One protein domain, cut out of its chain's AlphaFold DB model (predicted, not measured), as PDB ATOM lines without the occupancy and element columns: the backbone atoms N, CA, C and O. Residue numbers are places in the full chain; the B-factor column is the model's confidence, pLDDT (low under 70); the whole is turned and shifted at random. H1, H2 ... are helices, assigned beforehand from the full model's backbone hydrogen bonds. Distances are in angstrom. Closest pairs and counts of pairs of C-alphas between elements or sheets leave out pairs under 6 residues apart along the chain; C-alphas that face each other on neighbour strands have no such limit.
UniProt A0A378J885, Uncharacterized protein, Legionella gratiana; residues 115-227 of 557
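This is residues 115 to 227 of the 557 residues of an uncharacterized protein of Legionella gratiana (UniProt A0A378J885). Two long helices, H1 and H4, lie side by side and run opposite ways, while H3 is set across H1 at nearly a right angle, packing on residues 128 to 133 with its own residues 186 to 190. H2 runs loosely beside H3 without packing firmly on any helix, and residues 168 to 176, of which 168 to 172 belong to H2, stick out. The printed part has 113 residues with four named helices, H1 to H4 in chain order, and no named strand; the class is all helix. It is compact, with a radius of gyration of the C-alphas of 15.3 A, and flat, spanning 43 by 38 by 19 A.

H1, residues 115 to 138, touches H4, residues 206 to 223, at a shallow tilt of 23 degrees, opposite ways; their closest C-alphas, of Ala 123 and Tyr 217, are 6.0 A apart. H1 also touches H3, residues 184 to 200, about perpendicular at 89 degrees, with closest C-alphas of Ala 132 and Ile 187 at 6.0 A. H2, residues 153 to 172, is close to H3 but not clearly touching, with closest C-alphas of Lys 156 and Phe 191 at 7.5 A. H2 and H4 are apart. In H1, H2 and H4 every O i to N i+4 pair is within hydrogen-bond range; in H3, 12 of 13 are.

H1 begins at C-alpha 115 (46.816, 43.457, 130.639) and is 34.6 A long. H2 measures 28.8 A, H3 24.9 A and H4 26.0 A, each from first to last C-alpha. H4 ends at C-alpha 223 (45.316, 45.563, 118.793).

The C-alphas farthest apart, of Glu 154 and Gln 226, are 44.1 A apart. The printed part has no cut. The links H1 to H2 and H2 to H3 are long; H3 to H4 is tight. Residues 167 to 186 have pLDDT under 70.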
ATOM      1  N   LYS A 115      46.798  42.378 131.639       84.81
ATOM      2  CA  LYS A 115      46.816  43.457 130.639       84.81
ATOM      3  C   LYS A 115      46.026  43.073 129.396       84.81
ATOM      4  O   LYS A 115      45.325  43.917 128.829       84.81
ATOM      5  N   ILE A 116      46.133  41.812 128.980       84.69
ATOM      6  CA  ILE A 116      45.374  41.284 127.844       84.69
ATOM      7  C   ILE A 116      43.888  41.263 128.197       84.69
ATOM      8  O   ILE A 116      43.081  41.809 127.447       84.69
ATOM      9  N   PHE A 117      43.531  40.738 129.372       85.00
ATOM     10  CA  PHE A 117      42.156  40.750 129.863       85.00
ATOM     11  C   PHE A 117      41.577  42.169 129.913       85.00
ATOM     12  O   PHE A 117      40.493  42.397 129.383       85.00
ATOM     13  N   ASN A 118      42.309  43.140 130.470       82.75
ATOM     14  CA  ASN A 118      41.865  44.534 130.537       82.75
ATOM     15  C   ASN A 118      41.638  45.133 129.143       82.75
ATOM     16  O   ASN A 118      40.651  45.835 128.926       82.75
ATOM     17  N   SER A 119      42.501  44.818 128.175       84.38
ATOM     18  CA  SER A 119      42.332  45.261 126.783       84.38
ATOM     19  C   SER A 119      41.067  44.662 126.156       84.38
ATOM     20  O   SER A 119      40.269  45.384 125.553       84.38
ATOM     21  N   CYS A 120      40.830  43.365 126.373       84.19
ATOM     22  CA  CYS A 120      39.607  42.683 125.957       84.19
ATOM     23  C   CYS A 120      38.355  43.258 126.631       84.19
ATOM     24  O   CYS A 120      37.343  43.457 125.966       84.19
ATOM     25  N   ALA A 121      38.414  43.549 127.932       81.88
ATOM     26  CA  ALA A 121      37.305  44.107 128.698       81.88
ATOM     27  C   ALA A 121      36.922  45.508 128.212       81.88
ATOM     28  O   ALA A 121      35.736  45.793 128.060       81.88
ATOM     29  N   ILE A 122      37.907  46.352 127.887       81.88
ATOM     30  CA  ILE A 122      37.670  47.670 127.282       81.88
ATOM     31  C   ILE A 122      36.990  47.520 125.917       81.88
ATOM     32  O   ILE A 122      35.988  48.187 125.653       81.88
ATOM     33  N   ALA A 123      37.497  46.630 125.056       83.50
ATOM     34  CA  ALA A 123      36.892  46.383 123.749       83.50
ATOM     35  C   ALA A 123      35.460  45.834 123.880       83.50
ATOM     36  O   ALA A 123      34.558  46.277 123.172       83.50
ATOM     37  N   HIS A 124      35.222  44.913 124.813       80.75
ATOM     38  CA  HIS A 124      33.896  44.363 125.072       80.75
ATOM     39  C   HIS A 124      32.922  45.403 125.655       80.75
ATOM     40  O   HIS A 124      31.757  45.435 125.266       80.75
ATOM     41  N   GLY A 125      33.387  46.297 126.534       77.25
ATOM     42  CA  GLY A 125      32.593  47.432 127.015       77.25
ATOM     43  C   GLY A 125      32.123  48.321 125.863       77.25
ATOM     44  O   GLY A 125      30.932  48.598 125.742       77.25
ATOM     45  N   LYS A 126      33.033  48.653 124.938       79.31
ATOM     46  CA  LYS A 126      32.698  49.405 123.717       79.31
ATOM     47  C   LYS A 126      31.702  48.673 122.822       79.31
ATOM     48  O   LYS A 126      30.770  49.294 122.321       79.31
ATOM     49  N   TYR A 127      31.847  47.359 122.668       84.31
ATOM     50  CA  TYR A 127      30.864  46.543 121.953       84.31
ATOM     51  C   TYR A 127      29.465  46.634 122.580       84.31
ATOM     52  O   TYR A 127      28.482  46.816 121.868       84.31
ATOM     53  N   ASN A 128      29.363  46.578 123.909       78.44
ATOM     54  CA  ASN A 128      28.073  46.701 124.588       78.44
ATOM     55  C   ASN A 128      27.448  48.095 124.413       78.44
ATOM     56  O   ASN A 128      26.237  48.184 124.236       78.44
ATOM     57  N   GLU A 129      28.248  49.168 124.403       79.06
ATOM     58  CA  GLU A 129      27.776  50.527 124.079       79.06
ATOM     59  C   GLU A 129      27.217  50.613 122.644       79.06
ATOM     60  O   GLU A 129      26.165  51.212 122.421       79.06
ATOM     61  N   ILE A 130      27.883  49.976 121.674       85.25
ATOM     62  CA  ILE A 130      27.422  49.890 120.276       85.25
ATOM     63  C   ILE A 130      26.077  49.162 120.202       85.25
ATOM     64  O   ILE A 130      25.136  49.661 119.586       85.25
ATOM     65  N   GLU A 131      25.962  48.001 120.851       84.25
ATOM     66  CA  GLU A 131      24.717  47.227 120.885       84.25
ATOM     67  C   GLU A 131      23.588  47.997 121.587       84.25
ATOM     68  O   GLU A 131      22.448  47.976 121.118       84.25
ATOM     69  N   ALA A 132      23.901  48.740 122.655       80.75
ATOM     70  CA  ALA A 132      22.965  49.635 123.335       80.75
ATOM     71  C   ALA A 132      22.401  50.694 122.400       80.75
ATOM     72  O   ALA A 132      21.188  50.879 122.292       80.75
ATOM     73  N   MET A 133      23.290  51.368 121.686       86.00
ATOM     74  CA  MET A 133      22.925  52.430 120.774       86.00
ATOM     75  C   MET A 133      22.120  51.906 119.578       86.00
ATOM     76  O   MET A 133      21.086  52.482 119.235       86.00
ATOM     77  N   LYS A 134      22.526  50.768 118.998       87.88
ATOM     78  CA  LYS A 134      21.766  50.070 117.948       87.88
ATOM     79  C   LYS A 134      20.373  49.687 118.415       87.88
ATOM     80  O   LYS A 134      19.413  49.891 117.674       87.88
ATOM     81  N   PHE A 135      20.253  49.151 119.627       84.00
ATOM     82  CA  PHE A 135      18.967  48.812 120.225       84.00
ATOM     83  C   PHE A 135      18.061  50.044 120.317       84.00
ATOM     84  O   PHE A 135      16.960  50.020 119.771       84.00
ATOM     85  N   LEU A 136      18.536  51.137 120.922       84.06
ATOM     86  CA  LEU A 136      17.744  52.358 121.099       84.06
ATOM     87  C   LEU A 136      17.290  52.970 119.763       84.06
ATOM     88  O   LEU A 136      16.147  53.412 119.652       84.06
ATOM     89  N   LEU A 137      18.151  52.959 118.742       86.94
ATOM     90  CA  LEU A 137      17.809  53.423 117.393       86.94
ATOM     91  C   LEU A 137      16.795  52.498 116.703       86.94
ATOM     92  O   LEU A 137      15.828  52.968 116.109       86.94
ATOM     93  N   THR A 138      16.987  51.178 116.801       85.31
ATOM     94  CA  THR A 138      16.112  50.180 116.159       85.31
ATOM     95  C   THR A 138      14.707  50.194 116.753       85.31
ATOM     96  O   THR A 138      13.732  50.039 116.022       85.31
ATOM     97  N   GLN A 139      14.590  50.409 118.066       83.00
ATOM     98  CA  GLN A 139      13.299  50.535 118.748       83.00
ATOM     99  C   GLN A 139      12.641  51.912 118.551       83.00
ATOM    100  O   GLN A 139      11.538  52.135 119.041       83.00
ATOM    101  N   GLY A 140      13.300  52.850 117.858       82.31
ATOM    102  CA  GLY A 140      12.795  54.211 117.653       82.31
ATOM    103  C   GLY A 140      12.785  55.080 118.916       82.31
ATOM    104  O   GLY A 140      12.186  56.153 118.902       82.31
ATOM    105  N   ILE A 141      13.448  54.632 119.988       85.12
ATOM    106  CA  ILE A 141      13.602  55.368 121.252       85.12
ATOM    107  C   ILE A 141      14.544  56.563 121.046       85.12
ATOM    108  O   ILE A 141      14.308  57.657 121.557       85.12
ATOM    109  N   LEU A 142      15.603  56.364 120.255       85.44
ATOM    110  CA  LEU A 142      16.446  57.437 119.731       85.44
ATOM    111  C   LEU A 142      16.163  57.643 118.243       85.44
ATOM    112  O   LEU A 142      15.996  56.680 117.493       85.44
ATOM    113  N   ASN A 143      16.175  58.899 117.795       88.25
ATOM    114  CA  ASN A 143      16.110  59.216 116.371       88.25
ATOM    115  C   ASN A 143      17.535  59.362 115.809       88.25
ATOM    116  O   ASN A 143      18.313  60.132 116.360       88.25
ATOM    117  N   PRO A 144      17.900  58.696 114.697       89.38
ATOM    118  CA  PRO A 144      19.256  58.764 114.147       89.38
ATOM    119  C   PRO A 144      19.736  60.184 113.816       89.38
ATOM    120  O   PRO A 144      20.942  60.411 113.847       89.38
ATOM    121  N   LYS A 145      18.813  61.118 113.532       89.69
ATOM    122  CA  LYS A 145      19.096  62.532 113.220       89.69
ATOM    123  C   LYS A 145      19.072  63.463 114.439       89.69
ATOM    124  O   LYS A 145      19.286  64.664 114.298       89.69
ATOM    125  N   GLU A 146      18.723  62.944 115.613       88.00
ATOM    126  CA  GLU A 146      18.733  63.706 116.864       88.00
ATOM    127  C   GLU A 146      20.183  63.950 117.302       88.00
ATOM    128  O   GLU A 146      21.070  63.113 117.081       88.00
ATOM    129  N   LYS A 147      20.436  65.132 117.867       86.00
ATOM    130  CA  LYS A 147      21.788  65.607 118.193       86.00
ATOM    131  C   LYS A 147      22.094  65.435 119.671       86.00
ATOM    132  O   LYS A 147      21.214  65.539 120.521       86.00
ATOM    133  N   LEU A 148      23.376  65.286 120.007       80.25
ATOM    134  CA  LEU A 148      23.790  65.087 121.403       80.25
ATOM    135  C   LEU A 148      23.376  66.214 122.360       80.25
ATOM    136  O   LEU A 148      23.024  65.933 123.505       80.25
ATOM    137  N   ILE A 149      23.399  67.477 121.917       82.00
ATOM    138  CA  ILE A 149      23.012  68.632 122.748       82.00
ATOM    139  C   ILE A 149      21.549  68.582 123.220       82.00
ATOM    140  O   ILE A 149      21.179  69.268 124.170       82.00
ATOM    141  N   GLU A 150      20.719  67.755 122.585       78.81
ATOM    142  CA  GLU A 150      19.298  67.607 122.901       78.81
ATOM    143  C   GLU A 150      19.063  66.621 124.065       78.81
ATOM    144  O   GLU A 150      17.975  66.599 124.647       78.81
ATOM    145  N   ILE A 151      20.087  65.862 124.488       76.69
ATOM    146  CA  ILE A 151      20.014  65.013 125.685       76.69
ATOM    147  C   ILE A 151      20.255  65.854 126.938       76.69
ATOM    148  O   ILE A 151      21.372  65.984 127.444       76.69
ATOM    149  N   ASN A 152      19.166  66.367 127.496       80.88
ATOM    150  CA  ASN A 152      19.131  66.873 128.864       80.88
ATOM    151  C   ASN A 152      18.635  65.790 129.850       80.88
ATOM    152  O   ASN A 152      18.234  64.692 129.458       80.88
ATOM    153  N   GLU A 153      18.651  66.095 131.151       81.12
ATOM    154  CA  GLU A 153      18.222  65.148 132.196       81.12
ATOM    155  C   GLU A 153      16.748  64.725 132.063       81.12
ATOM    156  O   GLU A 153      16.390  63.597 132.400       81.12
ATOM    157  N   GLU A 154      15.879  65.598 131.549       83.62
ATOM    158  CA  GLU A 154      14.464  65.286 131.325       83.62
ATOM    159  C   GLU A 154      14.292  64.276 130.183       83.62
ATOM    160  O   GLU A 154      13.602  63.265 130.332       83.62
ATOM    161  N   LYS A 155      14.997  64.491 129.071       81.75
ATOM    162  CA  LYS A 155      15.020  63.582 127.927       81.75
ATOM    163  C   LYS A 155      15.634  62.233 128.300       81.75
ATOM    164  O   LYS A 155      15.078  61.203 127.931       81.75
ATOM    165  N   LYS A 156      16.708  62.222 129.102       80.62
ATOM    166  CA  LYS A 156      17.291  60.994 129.664       80.62
ATOM    167  C   LYS A 156      16.250  60.209 130.464       80.62
ATOM    168  O   LYS A 156      16.066  59.025 130.208       80.62
ATOM    169  N   LYS A 157      15.529  60.855 131.389       82.12
ATOM    170  CA  LYS A 157      14.458  60.198 132.163       82.12
ATOM    171  C   LYS A 157      13.362  59.628 131.268       82.12
ATOM    172  O   LYS A 157      12.919  58.508 131.504       82.12
ATOM    173  N   LYS A 158      12.953  60.375 130.239       83.75
ATOM    174  CA  LYS A 158      11.956  59.912 129.268       83.75
ATOM    175  C   LYS A 158      12.425  58.651 128.536       83.75
ATOM    176  O   LYS A 158      11.689  57.673 128.514       83.75
ATOM    177  N   ILE A 159      13.650  58.654 128.012       80.38
ATOM    178  CA  ILE A 159      14.227  57.496 127.313       80.38
ATOM    179  C   ILE A 159      14.309  56.282 128.246       80.38
ATOM    180  O   ILE A 159      13.905  55.191 127.861       80.38
ATOM    181  N   MET A 160      14.765  56.468 129.488       78.38
ATOM    182  CA  MET A 160      14.825  55.370 130.461       78.38
ATOM    183  C   MET A 160      13.436  54.785 130.753       78.38
ATOM    184  O   MET A 160      13.293  53.568 130.806       78.38
ATOM    185  N   GLY A 161      12.401  55.626 130.853       80.19
ATOM    186  CA  GLY A 161      11.017  55.164 131.006       80.19
ATOM    187  C   GLY A 161      10.483  54.402 129.787       80.19
ATOM    188  O   GLY A 161       9.765  53.417 129.944       80.19
ATOM    189  N   GLU A 162      10.844  54.815 128.569       82.31
ATOM    190  CA  GLU A 162      10.482  54.101 127.335       82.31
ATOM    191  C   GLU A 162      11.167  52.728 127.249       82.31
ATOM    192  O   GLU A 162      10.519  51.737 126.908       82.31
ATOM    193  N   VAL A 163      12.445  52.648 127.636       75.19
ATOM    194  CA  VAL A 163      13.192  51.386 127.746       75.19
ATOM    195  C   VAL A 163      12.532  50.452 128.765       75.19
ATOM    196  O   VAL A 163      12.258  49.294 128.445       75.19
ATOM    197  N   ASP A 164      12.220  50.949 129.964       72.31
ATOM    198  CA  ASP A 164      11.564  50.161 131.014       72.31
ATOM    199  C   ASP A 164      10.202  49.621 130.555       72.31
ATOM    200  O   ASP A 164       9.873  48.456 130.792       72.31
ATOM    201  N   ASN A 165       9.399  50.444 129.877       74.88
ATOM    202  CA  ASN A 165       8.102  50.021 129.349       74.88
ATOM    203  C   ASN A 165       8.255  48.906 128.314       74.88
ATOM    204  O   ASN A 165       7.593  47.875 128.439       74.88
ATOM    205  N   TYR A 166       9.185  49.061 127.368       74.81
ATOM    206  CA  TYR A 166       9.473  48.034 126.369       74.81
ATOM    207  C   TYR A 166       9.835  46.693 127.026       74.81
ATOM    208  O   TYR A 166       9.300  45.645 126.662       74.81
ATOM    209  N   PHE A 167      10.698  46.709 128.045       69.75
ATOM    210  CA  PHE A 167      11.062  45.501 128.786       69.75
ATOM    211  C   PHE A 167       9.876  44.849 129.502       69.75
ATOM    212  O   PHE A 167       9.705  43.628 129.426       69.75
ATOM    213  N   ASN A 168       9.051  45.646 130.184       68.44
ATOM    214  CA  ASN A 168       7.876  45.143 130.894       68.44
ATOM    215  C   ASN A 168       6.862  44.501 129.927       68.44
ATOM    216  O   ASN A 168       6.323  43.437 130.235       68.44
ATOM    217  N   GLU A 169       6.637  45.098 128.754       68.56
ATOM    218  CA  GLU A 169       5.733  44.561 127.729       68.56
ATOM    219  C   GLU A 169       6.224  43.219 127.169       68.56
ATOM    220  O   GLU A 169       5.449  42.266 127.053       68.56
ATOM    221  N   GLN A 170       7.519  43.094 126.862       65.44
ATOM    222  CA  GLN A 170       8.088  41.833 126.366       65.44
ATOM    223  C   GLN A 170       7.992  40.707 127.408       65.44
ATOM    224  O   GLN A 170       7.688  39.563 127.060       65.44
ATOM    225  N   TYR A 171       8.188  41.037 128.688       59.28
ATOM    226  CA  TYR A 171       8.067  40.090 129.796       59.28
ATOM    227  C   TYR A 171       6.632  39.578 129.978       59.28
ATOM    228  O   TYR A 171       6.411  38.371 130.099       59.28
ATOM    229  N   GLN A 172       5.643  40.478 129.962       57.28
ATOM    230  CA  GLN A 172       4.229  40.113 130.105       57.28
ATOM    231  C   GLN A 172       3.738  39.202 128.972       57.28
ATOM    232  O   GLN A 172       2.901  38.332 129.202       57.28
ATOM    233  N   ASN A 173       4.311  39.338 127.775       55.88
ATOM    234  CA  ASN A 173       3.955  38.529 126.611       55.88
ATOM    235  C   ASN A 173       4.598  37.127 126.592       55.88
ATOM    236  O   ASN A 173       4.496  36.419 125.592       55.88
ATOM    237  N   GLY A 174       5.259  36.693 127.674       43.56
ATOM    238  CA  GLY A 174       5.759  35.319 127.816       43.56
ATOM    239  C   GLY A 174       6.917  34.952 126.881       43.56
ATOM    240  O   GLY A 174       7.348  33.794 126.852       43.56
ATOM    241  N   TYR A 175       7.467  35.920 126.145       41.94
ATOM    242  CA  TYR A 175       8.680  35.731 125.366       41.94
ATOM    243  C   TYR A 175       9.869  35.631 126.325       41.94
ATOM    244  O   TYR A 175      10.440  36.628 126.763       41.94
ATOM    245  N   LYS A 176      10.271  34.396 126.654       44.03
ATOM    246  CA  LYS A 176      11.579  34.129 127.267       44.03
ATOM    247  C   LYS A 176      12.650  34.642 126.306       44.03
ATOM    248  O   LYS A 176      12.914  34.012 125.287       44.03
ATOM    249  N   HIS A 177      13.207  35.807 126.630       42.50
ATOM    250  CA  HIS A 177      14.200  36.554 125.864       42.50
ATOM    251  C   HIS A 177      15.261  35.649 125.219       42.50
ATOM    252  O   HIS A 177      16.196  35.205 125.883       42.50
ATOM    253  N   GLN A 178      15.131  35.396 123.914       35.31
ATOM    254  CA  GLN A 178      16.145  34.670 123.145       35.31
ATOM    255  C   GLN A 178      17.318  35.559 122.715       35.31
ATOM    256  O   GLN A 178      18.376  35.035 122.397       35.31
ATOM    257  N   ASN A 179      17.194  36.887 122.794       38.84
ATOM    258  CA  ASN A 179      18.238  37.806 122.345       38.84
ATOM    259  C   ASN A 179      18.610  38.777 123.462       38.84
ATOM    260  O   ASN A 179      17.967  39.808 123.619       38.84
ATOM    261  N   GLY A 180      19.629  38.401 124.244       47.91
ATOM    262  CA  GLY A 180      20.172  39.136 125.386       47.91
ATOM    263  C   GLY A 180      20.186  40.648 125.191       47.91
ATOM    264  O   GLY A 180      21.081  41.193 124.541       47.91
ATOM    265  N   VAL A 181      19.180  41.293 125.776       51.28
ATOM    266  CA  VAL A 181      18.985  42.730 125.668       51.28
ATOM    267  C   VAL A 181      20.022  43.435 126.532       51.28
ATOM    268  O   VAL A 181      20.470  42.917 127.556       51.28
ATOM    269  N   VAL A 182      20.422  44.584 126.017       55.50
ATOM    270  CA  VAL A 182      21.366  45.557 126.539       55.50
ATOM    271  C   VAL A 182      21.095  45.868 128.011       55.50
ATOM    272  O   VAL A 182      19.961  46.122 128.408       55.50
ATOM    273  N   ASP A 183      22.170  45.866 128.788       60.41
ATOM    274  CA  ASP A 183      22.201  46.200 130.207       60.41
ATOM    275  C   ASP A 183      21.818  47.678 130.436       60.41
ATOM    276  O   ASP A 183      22.336  48.582 129.777       60.41
ATOM    277  N   PHE A 184      20.899  47.934 131.366       62.38
ATOM    278  CA  PHE A 184      20.442  49.286 131.700       62.38
ATOM    279  C   PHE A 184      21.579  50.164 132.231       62.38
ATOM    280  O   PHE A 184      21.611  51.365 131.951       62.38
ATOM    281  N   ASP A 185      22.546  49.565 132.929       64.31
ATOM    282  CA  ASP A 185      23.744  50.270 133.381       64.31
ATOM    283  C   ASP A 185      24.582  50.721 132.177       64.31
ATOM    284  O   ASP A 185      25.055  51.855 132.146       64.31
ATOM    285  N   VAL A 186      24.660  49.899 131.123       69.81
ATOM    286  CA  VAL A 186      25.334  50.262 129.863       69.81
ATOM    287  C   VAL A 186      24.590  51.387 129.142       69.81
ATOM    288  O   VAL A 186      25.228  52.290 128.610       69.81
ATOM    289  N   ILE A 187      23.253  51.399 129.155       72.56
ATOM    290  CA  ILE A 187      22.468  52.526 128.620       72.56
ATOM    291  C   ILE A 187      22.748  53.801 129.430       72.56
ATOM    292  O   ILE A 187      22.909  54.885 128.866       72.56
ATOM    293  N   HIS A 188      22.852  53.697 130.755       70.00
ATOM    294  CA  HIS A 188      23.183  54.836 131.602       70.00
ATOM    295  C   HIS A 188      24.597  55.374 131.331       70.00
ATOM    296  O   HIS A 188      24.777  56.590 131.216       70.00
ATOM    297  N   GLU A 189      25.585  54.486 131.207       72.00
ATOM    298  CA  GLU A 189      26.963  54.820 130.835       72.00
ATOM    299  C   GLU A 189      27.035  55.444 129.438       72.00
ATOM    300  O   GLU A 189      27.706  56.463 129.261       72.00
ATOM    301  N   LEU A 190      26.264  54.925 128.474       78.25
ATOM    302  CA  LEU A 190      26.122  55.503 127.137       78.25
ATOM    303  C   LEU A 190      25.692  56.975 127.222       78.25
ATOM    304  O   LEU A 190      26.296  57.835 126.585       78.25
ATOM    305  N   PHE A 191      24.722  57.309 128.081       75.00
ATOM    306  CA  PHE A 191      24.307  58.701 128.291       75.00
ATOM    307  C   PHE A 191      25.384  59.577 128.945       75.00
ATOM    308  O   PHE A 191      25.478  60.770 128.639       75.00
ATOM    309  N   ILE A 192      26.219  59.019 129.825       72.31
ATOM    310  CA  ILE A 192      27.377  59.738 130.380       72.31
ATOM    311  C   ILE A 192      28.398  60.015 129.268       72.31
ATOM    312  O   ILE A 192      28.889  61.140 129.151       72.31
ATOM    313  N   HIS A 193      28.679  59.033 128.409       72.69
ATOM    314  CA  HIS A 193      29.564  59.207 127.258       72.69
ATOM    315  C   HIS A 193      29.018  60.218 126.256       72.69
ATOM    316  O   HIS A 193      29.780  61.054 125.775       72.69
ATOM    317  N   PHE A 194      27.711  60.226 126.008       78.75
ATOM    318  CA  PHE A 194      27.057  61.236 125.178       78.75
ATOM    319  C   PHE A 194      27.251  62.642 125.746       78.75
ATOM    320  O   PHE A 194      27.627  63.549 125.007       78.75
ATOM    321  N   LYS A 195      27.109  62.818 127.064       72.88
ATOM    322  CA  LYS A 195      27.380  64.100 127.735       72.88
ATOM    323  C   LYS A 195      28.835  64.548 127.565       72.88
ATOM    324  O   LYS A 195      29.086  65.722 127.308       72.88
ATOM    325  N   LEU A 196      29.792  63.626 127.682       74.94
ATOM    326  CA  LEU A 196      31.219  63.913 127.485       74.94
ATOM    327  C   LEU A 196      31.564  64.189 126.012       74.94
ATOM    328  O   LEU A 196      32.378  65.064 125.719       74.94
ATOM    329  N   ALA A 197      30.941  63.475 125.076       75.06
ATOM    330  CA  ALA A 197      31.109  63.686 123.643       75.06
ATOM    331  C   ALA A 197      30.511  65.031 123.203       75.06
ATOM    332  O   ALA A 197      31.159  65.763 122.456       75.06
ATOM    333  N   ALA A 198      29.352  65.418 123.747       74.31
ATOM    334  CA  ALA A 198      28.709  66.707 123.491       74.31
ATOM    335  C   ALA A 198      29.595  67.903 123.879       74.31
ATOM    336  O   ALA A 198      29.529  68.950 123.239       74.31
ATOM    337  N   GLN A 199      30.463  67.753 124.889       80.31
ATOM    338  CA  GLN A 199      31.432  68.792 125.267       80.31
ATOM    339  C   GLN A 199      32.501  69.024 124.194       80.31
ATOM    340  O   GLN A 199      33.026  70.129 124.081       80.31
ATOM    341  N   LYS A 200      32.841  67.988 123.420       80.69
ATOM    342  CA  LYS A 200      33.850  68.059 122.355       80.69
ATOM    343  C   LYS A 200      33.229  68.370 120.997       80.69
ATOM    344  O   LYS A 200      33.856  69.054 120.195       80.69
ATOM    345  N   ASN A 201      32.026  67.859 120.734       82.12
ATOM    346  CA  ASN A 201      31.341  68.012 119.458       82.12
ATOM    347  C   ASN A 201      29.809  68.084 119.663       82.12
ATOM    348  O   ASN A 201      29.123  67.064 119.618       82.12
ATOM    349  N   PRO A 202      29.243  69.275 119.930       79.56
ATOM    350  CA  PRO A 202      27.865  69.415 120.420       79.56
ATOM    351  C   PRO A 202      26.775  69.092 119.387       79.56
ATOM    352  O   PRO A 202      25.636  68.831 119.763       79.56
ATOM    353  N   ASN A 203      27.103  69.105 118.093       84.12
ATOM    354  CA  ASN A 203      26.128  68.974 117.004       84.12
ATOM    355  C   ASN A 203      26.171  67.627 116.270       84.12
ATOM    356  O   ASN A 203      25.521  67.506 115.234       84.12
ATOM    357  N   ILE A 204      26.933  66.652 116.771       87.31
ATOM    358  CA  ILE A 204      27.018  65.326 116.153       87.31
ATOM    359  C   ILE A 204      25.691  64.568 116.313       87.31
ATOM    360  O   ILE A 204      25.051  64.632 117.371       87.31
ATOM    361  N   GLU A 205      25.276  63.884 115.249       89.88
ATOM    362  CA  GLU A 205      24.076  63.040 115.224       89.88
ATOM    363  C   GLU A 205      24.359  61.662 115.845       89.88
ATOM    364  O   GLU A 205      25.490  61.166 115.794       89.88
ATOM    365  N   PHE A 206      23.338  60.998 116.401       88.75
ATOM    366  CA  PHE A 206      23.522  59.656 116.972       88.75
ATOM    367  C   PHE A 206      24.079  58.658 115.956       88.75
ATOM    368  O   PHE A 206      24.994  57.905 116.282       88.75
ATOM    369  N   GLN A 207      23.592  58.658 114.714       90.56
ATOM    370  CA  GLN A 207      24.097  57.711 113.718       90.56
ATOM    371  C   GLN A 207      25.595  57.909 113.428       90.56
ATOM    372  O   GLN A 207      26.327  56.935 113.263       90.56
ATOM    373  N   GLU A 208      26.066  59.158 113.395       89.12
ATOM    374  CA  GLU A 208      27.484  59.462 113.185       89.12
ATOM    375  C   GLU A 208      28.342  58.996 114.363       89.12
ATOM    376  O   GLU A 208      29.422  58.440 114.164       89.12
ATOM    377  N   LEU A 209      27.851  59.170 115.592       87.38
ATOM    378  CA  LEU A 209      28.547  58.713 116.788       87.38
ATOM    379  C   LEU A 209      28.616  57.180 116.876       87.38
ATOM    380  O   LEU A 209      29.657  56.641 117.249       87.38
ATOM    381  N   LEU A 210      27.548  56.475 116.485       90.31
ATOM    382  CA  LEU A 210      27.553  55.012 116.399       90.31
ATOM    383  C   LEU A 210      28.671  54.524 115.469       90.31
ATOM    384  O   LEU A 210      29.454  53.656 115.852       90.31
ATOM    385  N   ASN A 211      28.796  55.132 114.287       91.19
ATOM    386  CA  ASN A 211      29.841  54.780 113.326       91.19
ATOM    387  C   ASN A 211      31.253  55.009 113.909       91.19
ATOM    388  O   ASN A 211      32.154  54.202 113.685       91.19
ATOM    389  N   GLN A 212      31.448  56.083 114.687       88.12
ATOM    390  CA  GLN A 212      32.723  56.340 115.373       88.12
ATOM    391  C   GLN A 212      33.049  55.258 116.407       88.12
ATOM    392  O   GLN A 212      34.195  54.815 116.490       88.12
ATOM    393  N   TYR A 213      32.060  54.812 117.186       87.06
ATOM    394  CA  TYR A 213      32.255  53.732 118.157       87.06
ATOM    395  C   TYR A 213      32.578  52.402 117.478       87.06
ATOM    396  O   TYR A 213      33.466  51.691 117.942       87.06
ATOM    397  N   GLU A 214      31.913  52.077 116.366       91.25
ATOM    398  CA  GLU A 214      32.208  50.868 115.591       91.25
ATOM    399  C   GLU A 214      33.639  50.862 115.050       91.25
ATOM    400  O   GLU A 214      34.311  49.829 115.118       91.25
ATOM    401  N   GLN A 215      34.133  52.008 114.576       90.31
ATOM    402  CA  GLN A 215      35.513  52.132 114.119       90.31
ATOM    403  C   GLN A 215      36.515  51.955 115.274       90.31
ATOM    404  O   GLN A 215      37.421  51.130 115.167       90.31
ATOM    405  N   ASP A 216      36.328  52.657 116.400       86.12
ATOM    406  CA  ASP A 216      37.194  52.518 117.587       86.12
ATOM    407  C   ASP A 216      37.201  51.070 118.111       86.12
ATOM    408  O   ASP A 216      38.239  50.529 118.491       86.12
ATOM    409  N   TYR A 217      36.052  50.390 118.084       88.75
ATOM    410  CA  TYR A 217      35.965  48.979 118.454       88.75
ATOM    411  C   TYR A 217      36.778  48.069 117.518       88.75
ATOM    412  O   TYR A 217      37.504  47.199 118.003       88.75
ATOM    413  N   GLN A 218      36.698  48.272 116.198       89.31
ATOM    414  CA  GLN A 218      37.474  47.498 115.221       89.31
ATOM    415  C   GLN A 218      38.985  47.697 115.395       89.31
ATOM    416  O   GLN A 218      39.736  46.721 115.386       89.31
ATOM    417  N   GLU A 219      39.428  48.938 115.603       87.50
ATOM    418  CA  GLU A 219      40.839  49.261 115.849       87.50
ATOM    419  C   GLU A 219      41.350  48.581 117.133       87.50
ATOM    420  O   GLU A 219      42.422  47.971 117.143       87.50
ATOM    421  N   ARG A 220      40.552  48.595 118.210       85.12
ATOM    422  CA  ARG A 220      40.889  47.913 119.473       85.12
ATOM    423  C   ARG A 220      40.940  46.398 119.337       85.12
ATOM    424  O   ARG A 220      41.844  45.784 119.894       85.12
ATOM    425  N   GLN A 221      39.999  45.794 118.614       84.00
ATOM    426  CA  GLN A 221      39.979  44.351 118.346       84.00
ATOM    427  C   GLN A 221      41.270  43.890 117.666       84.00
ATOM    428  O   GLN A 221      41.854  42.888 118.067       84.00
ATOM    429  N   GLN A 222      41.754  44.653 116.684       83.62
ATOM    430  CA  GLN A 222      42.995  44.342 115.970       83.62
ATOM    431  C   GLN A 222      44.252  44.496 116.839       83.62
ATOM    432  O   GLN A 222      45.261  43.849 116.570       83.62
ATOM    433  N   ALA A 223      44.201  45.337 117.876       82.38
ATOM    434  CA  ALA A 223      45.316  45.563 118.793       82.38
ATOM    435  C   ALA A 223      45.444  44.489 119.893       82.38
ATOM    436  O   ALA A 223      46.477  44.428 120.565       82.38
ATOM    437  N   ILE A 224      44.418  43.656 120.104       84.38
ATOM    438  CA  ILE A 224      44.446  42.583 121.105       84.38
ATOM    439  C   ILE A 224      45.303  41.418 120.570       84.38
ATOM    440  O   ILE A 224      45.049  40.933 119.466       84.38
ATOM    441  N   PRO A 225      46.306  40.933 121.332       84.25
ATOM    442  CA  PRO A 225      47.072  39.750 120.946       84.25
ATOM    443  C   PRO A 225      46.163  38.541 120.704       84.25
ATOM    444  O   PRO A 225      45.207  38.330 121.451       84.25
ATOM    445  N   GLN A 226      46.482  37.712 119.704       84.00
ATOM    446  CA  GLN A 226      45.741  36.467 119.489       84.00
ATOM    447  C   GLN A 226      45.829  35.576 120.733       84.00
ATOM    448  O   GLN A 226      46.919  35.238 121.196       84.00
ATOM    449  N   LEU A 227      44.664  35.209 121.262       84.69
ATOM    450  CA  LEU A 227      44.528  34.298 122.388       84.69
ATOM    451  C   LEU A 227      44.542  32.847 121.906       84.69
ATOM    452  O   LEU A 227      44.000  32.519 120.849       84.69
TER     453      LEU A 227